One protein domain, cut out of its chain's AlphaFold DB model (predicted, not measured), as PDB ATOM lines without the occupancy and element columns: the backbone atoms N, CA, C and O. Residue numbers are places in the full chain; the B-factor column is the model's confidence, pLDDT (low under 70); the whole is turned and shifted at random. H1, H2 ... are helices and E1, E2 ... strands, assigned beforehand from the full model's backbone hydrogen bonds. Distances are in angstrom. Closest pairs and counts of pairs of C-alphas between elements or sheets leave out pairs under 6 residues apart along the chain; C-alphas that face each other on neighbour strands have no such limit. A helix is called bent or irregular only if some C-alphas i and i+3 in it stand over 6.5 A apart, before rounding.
ATOM      1  N   TYR A   9     133.685 171.306 111.460       94.06
ATOM      2  CA  TYR A   9     132.905 170.076 111.558       94.06
ATOM      3  C   TYR A   9     133.707 168.867 111.078       94.06
ATOM      4  O   TYR A   9     134.362 168.919 110.037       94.06
ATOM      5  N   VAL A  10     133.630 167.774 111.832       94.88
ATOM      6  CA  VAL A  10     134.215 166.476 111.489       94.88
ATOM      7  C   VAL A  10     133.129 165.420 111.593       94.88
ATOM      8  O   VAL A  10     132.573 165.189 112.666       94.88
ATOM      9  N   ARG A  11     132.845 164.758 110.475       94.69
ATOM     10  CA  ARG A  11     131.948 163.608 110.443       94.69
ATOM     11  C   ARG A  11     132.734 162.324 110.638       94.69
ATOM     12  O   ARG A  11     133.839 162.186 110.112       94.69
ATOM     13  N   PHE A  12     132.143 161.374 111.348       93.88
ATOM     14  CA  PHE A  12     132.712 160.048 111.503       93.88
ATOM     15  C   PHE A  12     131.632 158.972 111.457       93.88
ATOM     16  O   PHE A  12     130.493 159.185 111.867       93.88
ATOM     17  N   ASN A  13     132.046 157.801 110.988       94.12
ATOM     18  CA  ASN A  13     131.301 156.557 111.078       94.12
ATOM     19  C   ASN A  13     132.192 155.549 111.797       94.12
ATOM     20  O   ASN A  13     133.398 155.497 111.544       94.12
ATOM     21  N   SER A  14     131.619 154.749 112.685       94.31
ATOM     22  CA  SER A  14     132.350 153.689 113.368       94.31
ATOM     23  C   SER A  14     131.491 152.447 113.535       94.31
ATOM     24  O   SER A  14     130.278 152.523 113.721       94.31
ATOM     25  N   THR A  15     132.146 151.292 113.487       92.75
ATOM     26  CA  THR A  15     131.560 150.009 113.868       92.75
ATOM     27  C   THR A  15     132.368 149.482 115.038       92.75
ATOM     28  O   THR A  15     133.596 149.409 114.963       92.75
ATOM     29  N   SER A  16     131.698 149.145 116.130       89.81
ATOM     30  CA  SER A  16     132.330 148.602 117.328       89.81
ATOM     31  C   SER A  16     131.647 147.315 117.752       89.81
ATOM     32  O   SER A  16     130.498 147.048 117.395       89.81
ATOM     33  N   GLN A  17     132.369 146.491 118.509       86.81
ATOM     34  CA  GLN A  17     131.766 145.306 119.089       86.81
ATOM     35  C   GLN A  17     130.733 145.737 120.142       86.81
ATOM     36  O   GLN A  17     131.043 146.494 121.063       86.81
ATOM     37  N   GLY A  18     129.493 145.283 119.980       73.56
ATOM     38  CA  GLY A  18     128.437 145.404 120.972       73.56
ATOM     39  C   GLY A  18     128.747 144.580 122.222       73.56
ATOM     40  O   GLY A  18     129.653 143.745 122.242       73.56
ATOM     41  N   ALA A  19     127.982 144.815 123.288       73.00
ATOM     42  CA  ALA A  19     128.128 144.042 124.510       73.00
ATOM     43  C   ALA A  19     127.909 142.538 124.223       73.00
ATOM     44  O   ALA A  19     126.961 142.183 123.522       73.00
ATOM     45  N   PRO A  20     128.748 141.639 124.769       67.88
ATOM     46  CA  PRO A  20     128.741 140.210 124.427       67.88
ATOM     47  C   PRO A  20     127.455 139.468 124.831       67.88
ATOM     48  O   PRO A  20     127.265 138.306 124.472       67.88
ATOM     49  N   ASN A  21     126.581 140.124 125.594       70.19
ATOM     50  CA  ASN A  21     125.286 139.635 126.049       70.19
ATOM     51  C   ASN A  21     124.095 140.174 125.233       70.19
ATOM     52  O   ASN A  21     122.958 139.869 125.589       70.19
ATOM     53  N   LEU A  22     124.322 140.960 124.174       67.88
ATOM     54  CA  LEU A  22     123.252 141.387 123.274       67.88
ATOM     55  C   LEU A  22     122.779 140.194 122.434       67.88
ATOM     56  O   LEU A  22     123.557 139.531 121.746       67.88
ATOM     57  N   TYR A  23     121.487 139.909 122.535       70.56
ATOM     58  CA  TYR A  23     120.807 138.863 121.789       70.56
ATOM     59  C   TYR A  23     119.674 139.505 121.001       70.56
ATOM     60  O   TYR A  23     118.823 140.177 121.583       70.56
ATOM     61  N   ASP A  24     119.694 139.309 119.691       66.25
ATOM     62  CA  ASP A  24     118.593 139.645 118.803       66.25
ATOM     63  C   ASP A  24     117.632 138.448 118.800       66.25
ATOM     64  O   ASP A  24     117.913 137.394 118.218       66.25
ATOM     65  N   SER A  25     116.515 138.593 119.512       67.25
ATOM     66  CA  SER A  25     115.484 137.559 119.608       67.25
ATOM     67  C   SER A  25     114.722 137.336 118.307       67.25
ATOM     68  O   SER A  25     114.214 136.236 118.103       67.25
ATOM     69  N   ASP A  26     114.662 138.340 117.433       63.03
ATOM     70  CA  ASP A  26     113.887 138.289 116.195       63.03
ATOM     71  C   ASP A  26     114.669 137.561 115.095       63.03
ATOM     72  O   ASP A  26     114.089 136.841 114.280       63.03
ATOM     73  N   LYS A  27     116.004 137.676 115.111       63.25
ATOM     74  CA  LYS A  27     116.911 136.958 114.195       63.25
ATOM     75  C   LYS A  27     117.533 135.703 114.809       63.25
ATOM     76  O   LYS A  27     118.178 134.928 114.103       63.25
ATOM     77  N   GLY A  28     117.351 135.482 116.110       66.06
ATOM     78  CA  GLY A  28     117.908 134.344 116.840       66.06
ATOM     79  C   GLY A  28     119.438 134.362 116.944       66.06
ATOM     80  O   GLY A  28     120.047 133.317 117.192       66.06
ATOM     81  N   THR A  29     120.073 135.520 116.747       61.81
ATOM     82  CA  THR A  29     121.534 135.675 116.716       61.81
ATOM     83  C   THR A  29     122.022 136.520 117.889       61.81
ATOM     84  O   THR A  29     121.295 137.321 118.470       61.81
ATOM     85  N   ARG A  30     123.284 136.340 118.289       66.44
ATOM     86  CA  ARG A  30     123.942 137.310 119.171       66.44
ATOM     87  C   ARG A  30     124.445 138.453 118.301       66.44
ATOM     88  O   ARG A  30     125.393 138.257 117.545       66.44
ATOM     89  N   GLU A  31     123.808 139.616 118.391       66.88
ATOM     90  CA  GLU A  31     124.290 140.834 117.743       66.88
ATOM     91  C   GLU A  31     125.573 141.279 118.448       66.88
ATOM     92  O   GLU A  31     125.551 141.831 119.549       66.88
ATOM     93  N   THR A  32     126.715 141.034 117.812       75.75
ATOM     94  CA  THR A  32     128.012 141.419 118.369       75.75
ATOM     95  C   THR A  32     128.503 142.760 117.862       75.75
ATOM     96  O   THR A  32     129.583 143.153 118.275       75.75
ATOM     97  N   PHE A  33     127.785 143.467 116.986       85.94
ATOM     98  CA  PHE A  33     128.259 144.726 116.408       85.94
ATOM     99  C   PHE A  33     127.234 145.849 116.540       85.94
ATOM    100  O   PHE A  33     126.024 145.643 116.526       85.94
ATOM    101  N   ARG A  34     127.745 147.064 116.719       89.31
ATOM    102  CA  ARG A  34     126.971 148.299 116.694       89.31
ATOM    103  C   ARG A  34     127.620 149.246 115.714       89.31
ATOM    104  O   ARG A  34     128.840 149.421 115.731       89.31
ATOM    105  N   ARG A  35     126.796 149.895 114.906       93.31
ATOM    106  CA  ARG A  35     127.223 151.005 114.063       93.31
ATOM    107  C   ARG A  35     126.874 152.318 114.727       93.31
ATOM    108  O   ARG A  35     125.906 152.425 115.480       93.31
ATOM    109  N   SER A  36     127.719 153.305 114.481       95.38
ATOM    110  CA  SER A  36     127.533 154.673 114.926       95.38
ATOM    111  C   SER A  36     127.872 155.628 113.800       95.38
ATOM    112  O   SER A  36     128.844 155.428 113.069       95.38
ATOM    113  N   VAL A  37     127.093 156.693 113.711       97.38
ATOM    114  CA  VAL A  37     127.385 157.873 112.906       97.38
ATOM    115  C   VAL A  37     127.353 159.076 113.828       97.38
ATOM    116  O   VAL A  37     126.539 159.150 114.752       97.38
ATOM    117  N   GLY A  38     128.255 160.019 113.609       96.62
ATOM    118  CA  GLY A  38     128.260 161.237 114.389       96.62
ATOM    119  C   GLY A  38     128.919 162.398 113.681       96.62
ATOM    120  O   GLY A  38     129.638 162.249 112.689       96.62
ATOM    121  N   GLN A  39     128.661 163.573 114.236       96.94
ATOM    122  CA  GLN A  39     129.262 164.823 113.818       96.94
ATOM    123  C   GLN A  39     129.812 165.535 115.046       96.94
ATOM    124  O   GLN A  39     129.118 165.733 116.042       96.94
ATOM    125  N   ILE A  40     131.087 165.893 114.964       96.00
ATOM    126  CA  ILE A  40     131.795 166.695 115.952       96.00
ATOM    127  C   ILE A  40     131.921 168.111 115.407       96.00
ATOM    128  O   ILE A  40     132.297 168.296 114.252       96.00
ATOM    129  N   ALA A  41     131.666 169.104 116.246       94.38
ATOM    130  CA  ALA A  41     131.976 170.498 115.996       94.38
ATOM    131  C   ALA A  41     133.032 170.987 116.994       94.38
ATOM    132  O   ALA A  41     132.901 170.784 118.203       94.38
ATOM    133  N   LEU A  42     134.066 171.661 116.490       92.88
ATOM    134  CA  LEU A  42     135.058 172.364 117.300       92.88
ATOM    135  C   LEU A  42     134.771 173.861 117.264       92.88
ATOM    136  O   LEU A  42     134.766 174.470 116.192       92.88
ATOM    137  N   ARG A  43     134.572 174.464 118.438       90.06
ATOM    138  CA  ARG A  43     134.369 175.911 118.596       90.06
ATOM    139  C   ARG A  43     135.193 176.419 119.771       90.06
ATOM    140  O   ARG A  43     135.271 175.751 120.800       90.06
ATOM    141  N   LYS A  44     135.800 177.597 119.618       88.38
ATOM    142  CA  LYS A  44     136.480 178.261 120.733       88.38
ATOM    143  C   LYS A  44     135.475 178.805 121.749       88.38
ATOM    144  O   LYS A  44     134.430 179.314 121.344       88.38
ATOM    145  N   GLY A  45     135.815 178.711 123.030       85.44
ATOM    146  CA  GLY A  45     135.123 179.401 124.112       85.44
ATOM    147  C   GLY A  45     135.084 180.897 123.837       85.44
ATOM    148  O   GLY A  45     136.020 181.454 123.248       85.44
ATOM    149  N   VAL A  46     133.976 181.529 124.210       82.94
ATOM    150  CA  VAL A  46     133.775 182.964 123.972       82.94
ATOM    151  C   VAL A  46     134.674 183.770 124.909       82.94
ATOM    152  O   VAL A  46     135.212 184.796 124.492       82.94
ATOM    153  N   ASP A  47     134.901 183.258 126.121       84.00
ATOM    154  CA  ASP A  47     135.599 183.986 127.179       84.00
ATOM    155  C   ASP A  47     137.077 183.588 127.312       84.00
ATOM    156  O   ASP A  47     137.932 184.444 127.539       84.00
ATOM    157  N   ASP A  48     137.406 182.301 127.156       87.06
ATOM    158  CA  ASP A  48     138.754 181.778 127.429       87.06
ATOM    159  C   ASP A  48     139.564 181.406 126.171       87.06
ATOM    160  O   ASP A  48     140.757 181.094 126.257       87.06
ATOM    161  N   GLY A  49     138.927 181.430 124.996       86.31
ATOM    162  CA  GLY A  49     139.533 181.080 123.714       86.31
ATOM    163  C   GLY A  49     139.974 179.615 123.568       86.31
ATOM    164  O   GLY A  49     140.628 179.291 122.567       86.31
ATOM    165  N   ARG A  50     139.645 178.725 124.518       89.38
ATOM    166  CA  ARG A  50     139.982 177.292 124.466       89.38
ATOM    167  C   ARG A  50     139.080 176.557 123.491       89.38
ATOM    168  O   ARG A  50     137.953 176.961 123.245       89.38
ATOM    169  N   TRP A  51     139.567 175.464 122.914       89.44
ATOM    170  CA  TRP A  51     138.763 174.646 122.008       89.44
ATOM    171  C   TRP A  51     137.849 173.698 122.780       89.44
ATOM    172  O   TRP A  51     138.322 172.922 123.608       89.44
ATOM    173  N   TYR A  52     136.565 173.722 122.437       89.25
ATOM    174  CA  TYR A  52     135.548 172.813 122.955       89.25
ATOM    175  C   TYR A  52     135.036 171.893 121.857       89.25
ATOM    176  O   TYR A  52     134.897 172.305 120.701       89.25
ATOM    177  N   ILE A  53     134.743 170.655 122.251       91.62
ATOM    178  CA  ILE A  53     134.203 169.606 121.394       91.62
ATOM    179  C   ILE A  53     132.712 169.475 121.693       91.62
ATOM    180  O   ILE A  53     132.330 169.211 122.828       91.62
ATOM    181  N   TYR A  54     131.886 169.634 120.667       90.69
ATOM    182  CA  TYR A  54     130.452 169.378 120.716       90.69
ATOM    183  C   TYR A  54     130.175 168.201 119.796       90.69
ATOM    184  O   TYR A  54     130.649 168.204 118.662       90.69
ATOM    185  N   GLY A  55     129.453 167.188 120.261       92.88
ATOM    186  CA  GLY A  55     129.241 165.970 119.488       92.88
ATOM    187  C   GLY A  55     127.793 165.524 119.520       92.88
ATOM    188  O   GLY A  55     127.203 165.429 120.593       92.88
ATOM    189  N   LEU A  56     127.257 165.193 118.349       94.94
ATOM    190  CA  LEU A  56     126.084 164.341 118.219       94.94
ATOM    191  C   LEU A  56     126.552 162.968 117.745       94.94
ATOM    192  O   LEU A  56     127.236 162.869 116.725       94.94
ATOM    193  N   VAL A  57     126.182 161.919 118.477       95.19
ATOM    194  CA  VAL A  57     126.471 160.529 118.112       95.19
ATOM    195  C   VAL A  57     125.178 159.737 118.174       95.19
ATOM    196  O   VAL A  57     124.513 159.709 119.207       95.19
ATOM    197  N   ALA A  58     124.833 159.091 117.067       93.88
ATOM    198  CA  ALA A  58     123.715 158.172 116.972       93.88
ATOM    199  C   ALA A  58     124.248 156.760 116.736       93.88
ATOM    200  O   ALA A  58     125.050 156.532 115.828       93.88
ATOM    201  N   SER A  59     123.793 155.813 117.552       92.31
ATOM    202  CA  SER A  59     124.302 154.443 117.557       92.31
ATOM    203  C   SER A  59     123.167 153.434 117.633       92.31
ATOM    204  O   SER A  59     122.230 153.602 118.412       92.31
ATOM    205  N   GLY A  60     123.304 152.326 116.913       88.69
ATOM    206  CA  GLY A  60     122.298 151.269 116.878       88.69
ATOM    207  C   GLY A  60     122.893 149.893 116.566       88.69
ATOM    208  O   GLY A  60     124.076 149.809 116.220       88.69
ATOM    209  N   PRO A  61     122.109 148.816 116.742       87.69
ATOM    210  CA  PRO A  61     122.438 147.493 116.212       87.69
ATOM    211  C   PRO A  61     122.840 147.544 114.729       87.69
ATOM    212  O   PRO A  61     122.255 148.302 113.950       87.69
ATOM    213  N   ASP A  62     123.851 146.766 114.346       87.31
ATOM    214  CA  ASP A  62     124.308 146.691 112.954       87.31
ATOM    215  C   ASP A  62     123.267 145.982 112.074       87.31
ATOM    216  O   ASP A  62     122.953 146.448 110.980       87.31
ATOM    217  N   ALA A  63     122.624 144.930 112.591       84.81
ATOM    218  CA  ALA A  63     121.646 144.141 111.849       84.81
ATOM    219  C   ALA A  63     120.367 144.906 111.477       84.81
ATOM    220  O   ALA A  63     119.628 144.437 110.612       84.81
ATOM    221  N   LEU A  64     120.079 146.032 112.132       87.00
ATOM    222  CA  LEU A  64     118.935 146.903 111.836       87.00
ATOM    223  C   LEU A  64     119.359 148.197 111.121       87.00
ATOM    224  O   LEU A  64     118.544 149.090 110.898       87.00
ATOM    225  N   TRP A  65     120.644 148.336 110.778       90.12
ATOM    226  CA  TRP A  65     121.164 149.579 110.217       90.12
ATOM    227  C   TRP A  65     120.574 149.903 108.846       90.12
ATOM    228  O   TRP A  65     120.370 151.073 108.542       90.12
ATOM    229  N   ASP A  66     120.255 148.902 108.032       92.69
ATOM    230  CA  ASP A  66     119.635 149.141 106.724       92.69
ATOM    231  C   ASP A  66     118.214 149.728 106.854       92.69
ATOM    232  O   ASP A  66     117.776 150.463 105.969       92.69
ATOM    233  N   ASP A  67     117.528 149.488 107.980       92.94
ATOM    234  CA  ASP A  67     116.157 149.956 108.211       92.94
ATOM    235  C   ASP A  67     116.097 151.433 108.643       92.94
ATOM    236  O   ASP A  67     115.179 152.158 108.258       92.94
ATOM    237  N   TYR A  68     117.062 151.903 109.447       90.62
ATOM    238  CA  TYR A  68     117.041 153.263 110.018       90.62
ATOM    239  C   TYR A  68     118.326 154.077 109.824       90.62
ATOM    240  O   TYR A  68     118.360 155.265 110.158       90.62
ATOM    241  N   GLY A  69     119.404 153.478 109.321       94.81
ATOM    242  CA  GLY A  69     120.744 154.069 109.286       94.81
ATOM    243  C   GLY A  69     120.803 155.366 108.489       94.81
ATOM    244  O   GLY A  69     121.422 156.328 108.934       94.81
ATOM    245  N   SER A  70     120.059 155.445 107.384       95.94
ATOM    246  CA  SER A  70     119.918 156.670 106.585       95.94
ATOM    247  C   SER A  70     119.313 157.833 107.382       95.94
ATOM    248  O   SER A  70     119.733 158.978 107.227       95.94
ATOM    249  N   SER A  71     118.372 157.551 108.288       95.81
ATOM    250  CA  SER A  71     117.772 158.571 109.156       95.81
ATOM    251  C   SER A  71     118.757 159.049 110.223       95.81
ATOM    252  O   SER A  71     118.801 160.240 110.527       95.81
ATOM    253  N   LEU A  72     119.587 158.150 110.762       95.31
ATOM    254  CA  LEU A  72     120.646 158.521 111.708       95.31
ATOM    255  C   LEU A  72     121.762 159.322 111.028       95.31
ATOM    256  O   LEU A  72     122.277 160.279 111.605       95.31
ATOM    257  N   GLU A  73     122.113 158.965 109.793       95.06
ATOM    258  CA  GLU A  73     123.077 159.696 108.973       95.06
ATOM    259  C   GLU A  73     122.586 161.113 108.666       95.06
ATOM    260  O   GLU A  73     123.337 162.066 108.873       95.06
ATOM    261  N   ALA A  74     121.316 161.265 108.278       94.88
ATOM    262  CA  ALA A  74     120.695 162.571 108.073       94.88
ATOM    263  C   ALA A  74     120.648 163.403 109.369       94.88
ATOM    264  O   ALA A  74     120.932 164.601 109.351       94.88
ATOM    265  N   ALA A  75     120.346 162.776 110.512       94.12
ATOM    266  CA  ALA A  75     120.374 163.453 111.805       94.12
ATOM    267  C   ALA A  75     121.781 163.979 112.136       94.12
ATOM    268  O   ALA A  75     121.928 165.142 112.516       94.12
ATOM    269  N   ALA A  76     122.821 163.167 111.928       94.94
ATOM    270  CA  ALA A  76     124.206 163.585 112.133       94.94
ATOM    271  C   ALA A  76     124.625 164.717 111.181       94.94
ATOM    272  O   ALA A  76     125.246 165.678 111.629       94.94
ATOM    273  N   GLU A  77     124.246 164.650 109.900       93.56
ATOM    274  CA  GLU A  77     124.501 165.715 108.916       93.56
ATOM    275  C   GLU A  77     123.843 167.042 109.293       93.56
ATOM    276  O   GLU A  77     124.416 168.110 109.076       93.56
ATOM    277  N   SER A  78     122.646 166.977 109.877       94.75
ATOM    278  CA  SER A  78     121.892 168.163 110.280       94.75
ATOM    279  C   SER A  78     122.470 168.877 111.507       94.75
ATOM    280  O   SER A  78     122.067 170.002 111.802       94.75
ATOM    281  N   PHE A  79     123.415 168.260 112.228       95.12
ATOM    282  CA  PHE A  79     123.992 168.832 113.440       95.12
ATOM    283  C   PHE A  79     124.819 170.085 113.138       95.12
ATOM    284  O   PHE A  79     125.872 170.027 112.501       95.12
ATOM    285  N   HIS A  80     124.389 171.221 113.672       93.56
ATOM    286  CA  HIS A  80     125.114 172.478 113.577       93.56
ATOM    287  C   HIS A  80     125.071 173.226 114.905       93.56
ATOM    288  O   HIS A  80     124.125 173.113 115.680       93.56
ATOM    289  N   LEU A  81     126.124 173.997 115.162       90.25
ATOM    290  CA  LEU A  81     126.145 174.947 116.261       90.25
ATOM    291  C   LEU A  81     125.607 176.285 115.774       90.25
ATOM    292  O   LEU A  81     126.191 176.910 114.883       90.25
ATOM    293  N   ASP A  82     124.547 176.750 116.424       89.00
ATOM    294  CA  ASP A  82     124.086 178.117 116.262       89.00
ATOM    295  C   ASP A  82     125.129 179.123 116.756       89.00
ATOM    296  O   ASP A  82     126.009 178.836 117.586       89.00
ATOM    297  N   LYS A  83     125.018 180.347 116.235       86.31
ATOM    298  CA  LYS A  83     125.817 181.470 116.725       86.31
ATOM    299  C   LYS A  83     125.516 181.686 118.214       86.31
ATOM    300  O   LYS A  83     124.342 181.691 118.582       86.31
ATOM    301  N   PRO A  84     126.543 181.912 119.053       84.56
ATOM    302  CA  PRO A  84     126.337 182.298 120.442       84.56
ATOM    303  C   PRO A  84     125.353 183.466 120.557       84.56
ATOM    304  O   PRO A  84     125.529 184.504 119.916       84.56
ATOM    305  N   THR A  85     124.307 183.276 121.354       85.06
ATOM    306  CA  THR A  85     123.365 184.331 121.734       85.06
ATOM    307  C   THR A  85     123.757 184.895 123.096       85.06
ATOM    308  O   THR A  85     124.672 184.395 123.746       85.06
ATOM    309  N   ARG A  86     123.055 185.928 123.569       81.12
ATOM    310  CA  ARG A  86     123.262 186.452 124.929       81.12
ATOM    311  C   ARG A  86     123.034 185.390 126.013       81.12
ATOM    312  O   ARG A  86     123.662 185.451 127.061       81.12
ATOM    313  N   ASP A  87     122.135 184.447 125.750       82.31
ATOM    314  CA  ASP A  87     121.741 183.418 126.713       82.31
ATOM    315  C   ASP A  87     122.538 182.114 126.512       82.31
ATOM    316  O   ASP A  87     122.357 181.151 127.257       82.31
ATOM    317  N   PHE A  88     123.424 182.072 125.509       82.50
ATOM    318  CA  PHE A  88     124.320 180.946 125.301       82.50
ATOM    319  C   PHE A  88     125.298 180.846 126.469       82.50
ATOM    320  O   PHE A  88     126.030 181.792 126.754       82.50
ATOM    321  N   ARG A  89     125.327 179.671 127.099       79.19
ATOM    322  CA  ARG A  89     126.328 179.321 128.100       79.19
ATOM    323  C   ARG A  89     127.353 178.404 127.480       79.19
ATOM    324  O   ARG A  89     127.017 177.323 126.998       79.19
ATOM    325  N   SER A  90     128.596 178.847 127.470       78.00
ATOM    326  CA  SER A  90     129.706 178.015 127.038       78.00
ATOM    327  C   SER A  90     130.179 177.098 128.176       78.00
ATOM    328  O   SER A  90     129.932 177.396 129.350       78.00
ATOM    329  N   PRO A  91     130.841 175.965 127.876       83.12
ATOM    330  CA  PRO A  91     131.251 175.022 128.914       83.12
ATOM    331  C   PRO A  91     132.184 175.626 129.980       83.12
ATOM    332  O   PRO A  91     132.192 175.152 131.111       83.12
ATOM    333  N   GLU A  92     132.945 176.682 129.669       82.19
ATOM    334  CA  GLU A  92     133.739 177.431 130.652       82.19
ATOM    335  C   GLU A  92     132.901 178.222 131.658       82.19
ATOM    336  O   GLU A  92     133.329 178.407 132.796       82.19
ATOM    337  N   GLN A  93     131.714 178.681 131.261       80.56
ATOM    338  CA  GLN A  93     130.841 179.474 132.123       80.56
ATOM    339  C   GLN A  93     130.088 178.595 133.120       80.56
ATOM    340  O   GLN A  93     129.764 179.058 134.216       80.56
ATOM    341  N   ASN A  94     129.800 177.339 132.762       78.31
ATOM    342  CA  ASN A  94     129.120 176.418 133.666       78.31
ATOM    343  C   ASN A  94     129.360 174.942 133.326       78.31
ATOM    344  O   ASN A  94     128.475 174.251 132.828       78.31
ATOM    345  N   SER A  95     130.555 174.433 133.626       72.25
ATOM    346  CA  SER A  95     130.968 173.074 133.247       72.25
ATOM    347  C   SER A  95     130.046 171.961 133.757       72.25
ATOM    348  O   SER A  95     129.989 170.904 133.143       72.25
ATOM    349  N   TRP A  96     129.330 172.187 134.863       75.44
ATOM    350  CA  TRP A  96     128.447 171.195 135.491       75.44
ATOM    351  C   TRP A  96     127.127 170.982 134.742       75.44
ATOM    352  O   TRP A  96     126.511 169.935 134.903       75.44
ATOM    353  N   GLU A  97     126.695 171.942 133.918       72.31
ATOM    354  CA  GLU A  97     125.483 171.822 133.088       72.31
ATOM    355  C   GLU A  97     125.708 170.961 131.829       72.31
ATOM    356  O   GLU A  97     124.758 170.673 131.105       72.31
ATOM    357  N   PHE A  98     126.952 170.542 131.572       64.62
ATOM    358  CA  PHE A  98     127.369 169.815 130.367       64.62
ATOM    359  C   PHE A  98     128.052 168.467 130.676       64.62
ATOM    360  O   PHE A  98     128.804 167.964 129.838       64.62
TER     361      PHE A  98
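What this domain is: This is residues 9 to 98 of the 99 residues of the protein "Hypothetical protein" of Pycnococcus provasolii (UniProt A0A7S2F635). A long, narrow, twisted sheet of three strands, E1, E2 and E3, has one helix, H1, packed along one of its faces, while no named helix covers the other face. The long link between E1 and E2 lies at one end of the sheet; the stretch after H1 runs toward the other end, to the short helix H2, away from the sheet. The printed part has 90 residues, with E1, E2, E3, H1 and H2 following in that order along the chain; the sheet's order is E1, E2, E3, all antiparallel, and the class is mixed, helices and strands. The whole is loose, with a radius of gyration of the C-alphas of 17.3 A, and its outline is a rod of 53 by 25 by 19 A.

Where its parts are: E2, the longest strand, is residues 33 to 44 and measures 34.8 A from first to last C-alpha. E1 is residues 9 to 17, 25.9 A, beginning at C-alpha 9 at (132.905, 170.076, 111.558). E3 is residues 51 to 61, 32.2 A. H1 is residues 65 to 77, 16.5 A, beginning at C-alpha 65 at (121.164, 149.579, 110.217); it is irregular, with C-alphas 67 and 70 standing 7.9 A apart. H2 is residues 95 to 98, 5.6 A, ending at C-alpha 98 at (127.369, 169.815, 130.367).

How they stand to each other: The sheet is a meander, each strand the antiparallel neighbour of the one before, with E2 as inner strand and E1 and E3 as edge strands. E1 and E2 form a hairpin, their directions at 154 degrees; N 10 and O 40 are within hydrogen-bond range at 2.8 A, and N 36 and O 14 at 2.8 A. E2 and E3 form a hairpin at 164 degrees, with N 41 and O 54 within range at 2.8 A and N 58 and O 37 at 2.9 A. H1 is on the sheet, two layers with the helix on one face, at a height over the sheet of 8.8 A. It lies over E2 and E3 and runs along the strands, at 0 degrees to E2 on the local plane. The closest C-alphas of E2 and H1 are those of Gly 38 and Ala 76, 5.2 A apart; those of E3 and H1 are Ala 58 and Leu 72, 6.1 A. H2 is not on the sheet, and H1 and H2 are apart. In H1, 7 of 9 O i to N i+4 pairs are within hydrogen-bond range; H2 is too short for such a pair.

The domain as a whole: The two C-alphas farthest apart are those of Gly 28 and Asp 47, 53.7 A. The printed part has no cut. The links from E1 to E2, of 15 residues, and from H1 to H2, of 17 residues, are long; that from E2 to E3 is short and that from E3 to H1 is tight. The mean pLDDT of the printed part is 85.6, and it is under 70 at residues 20, 22, 24 to 31 and 98.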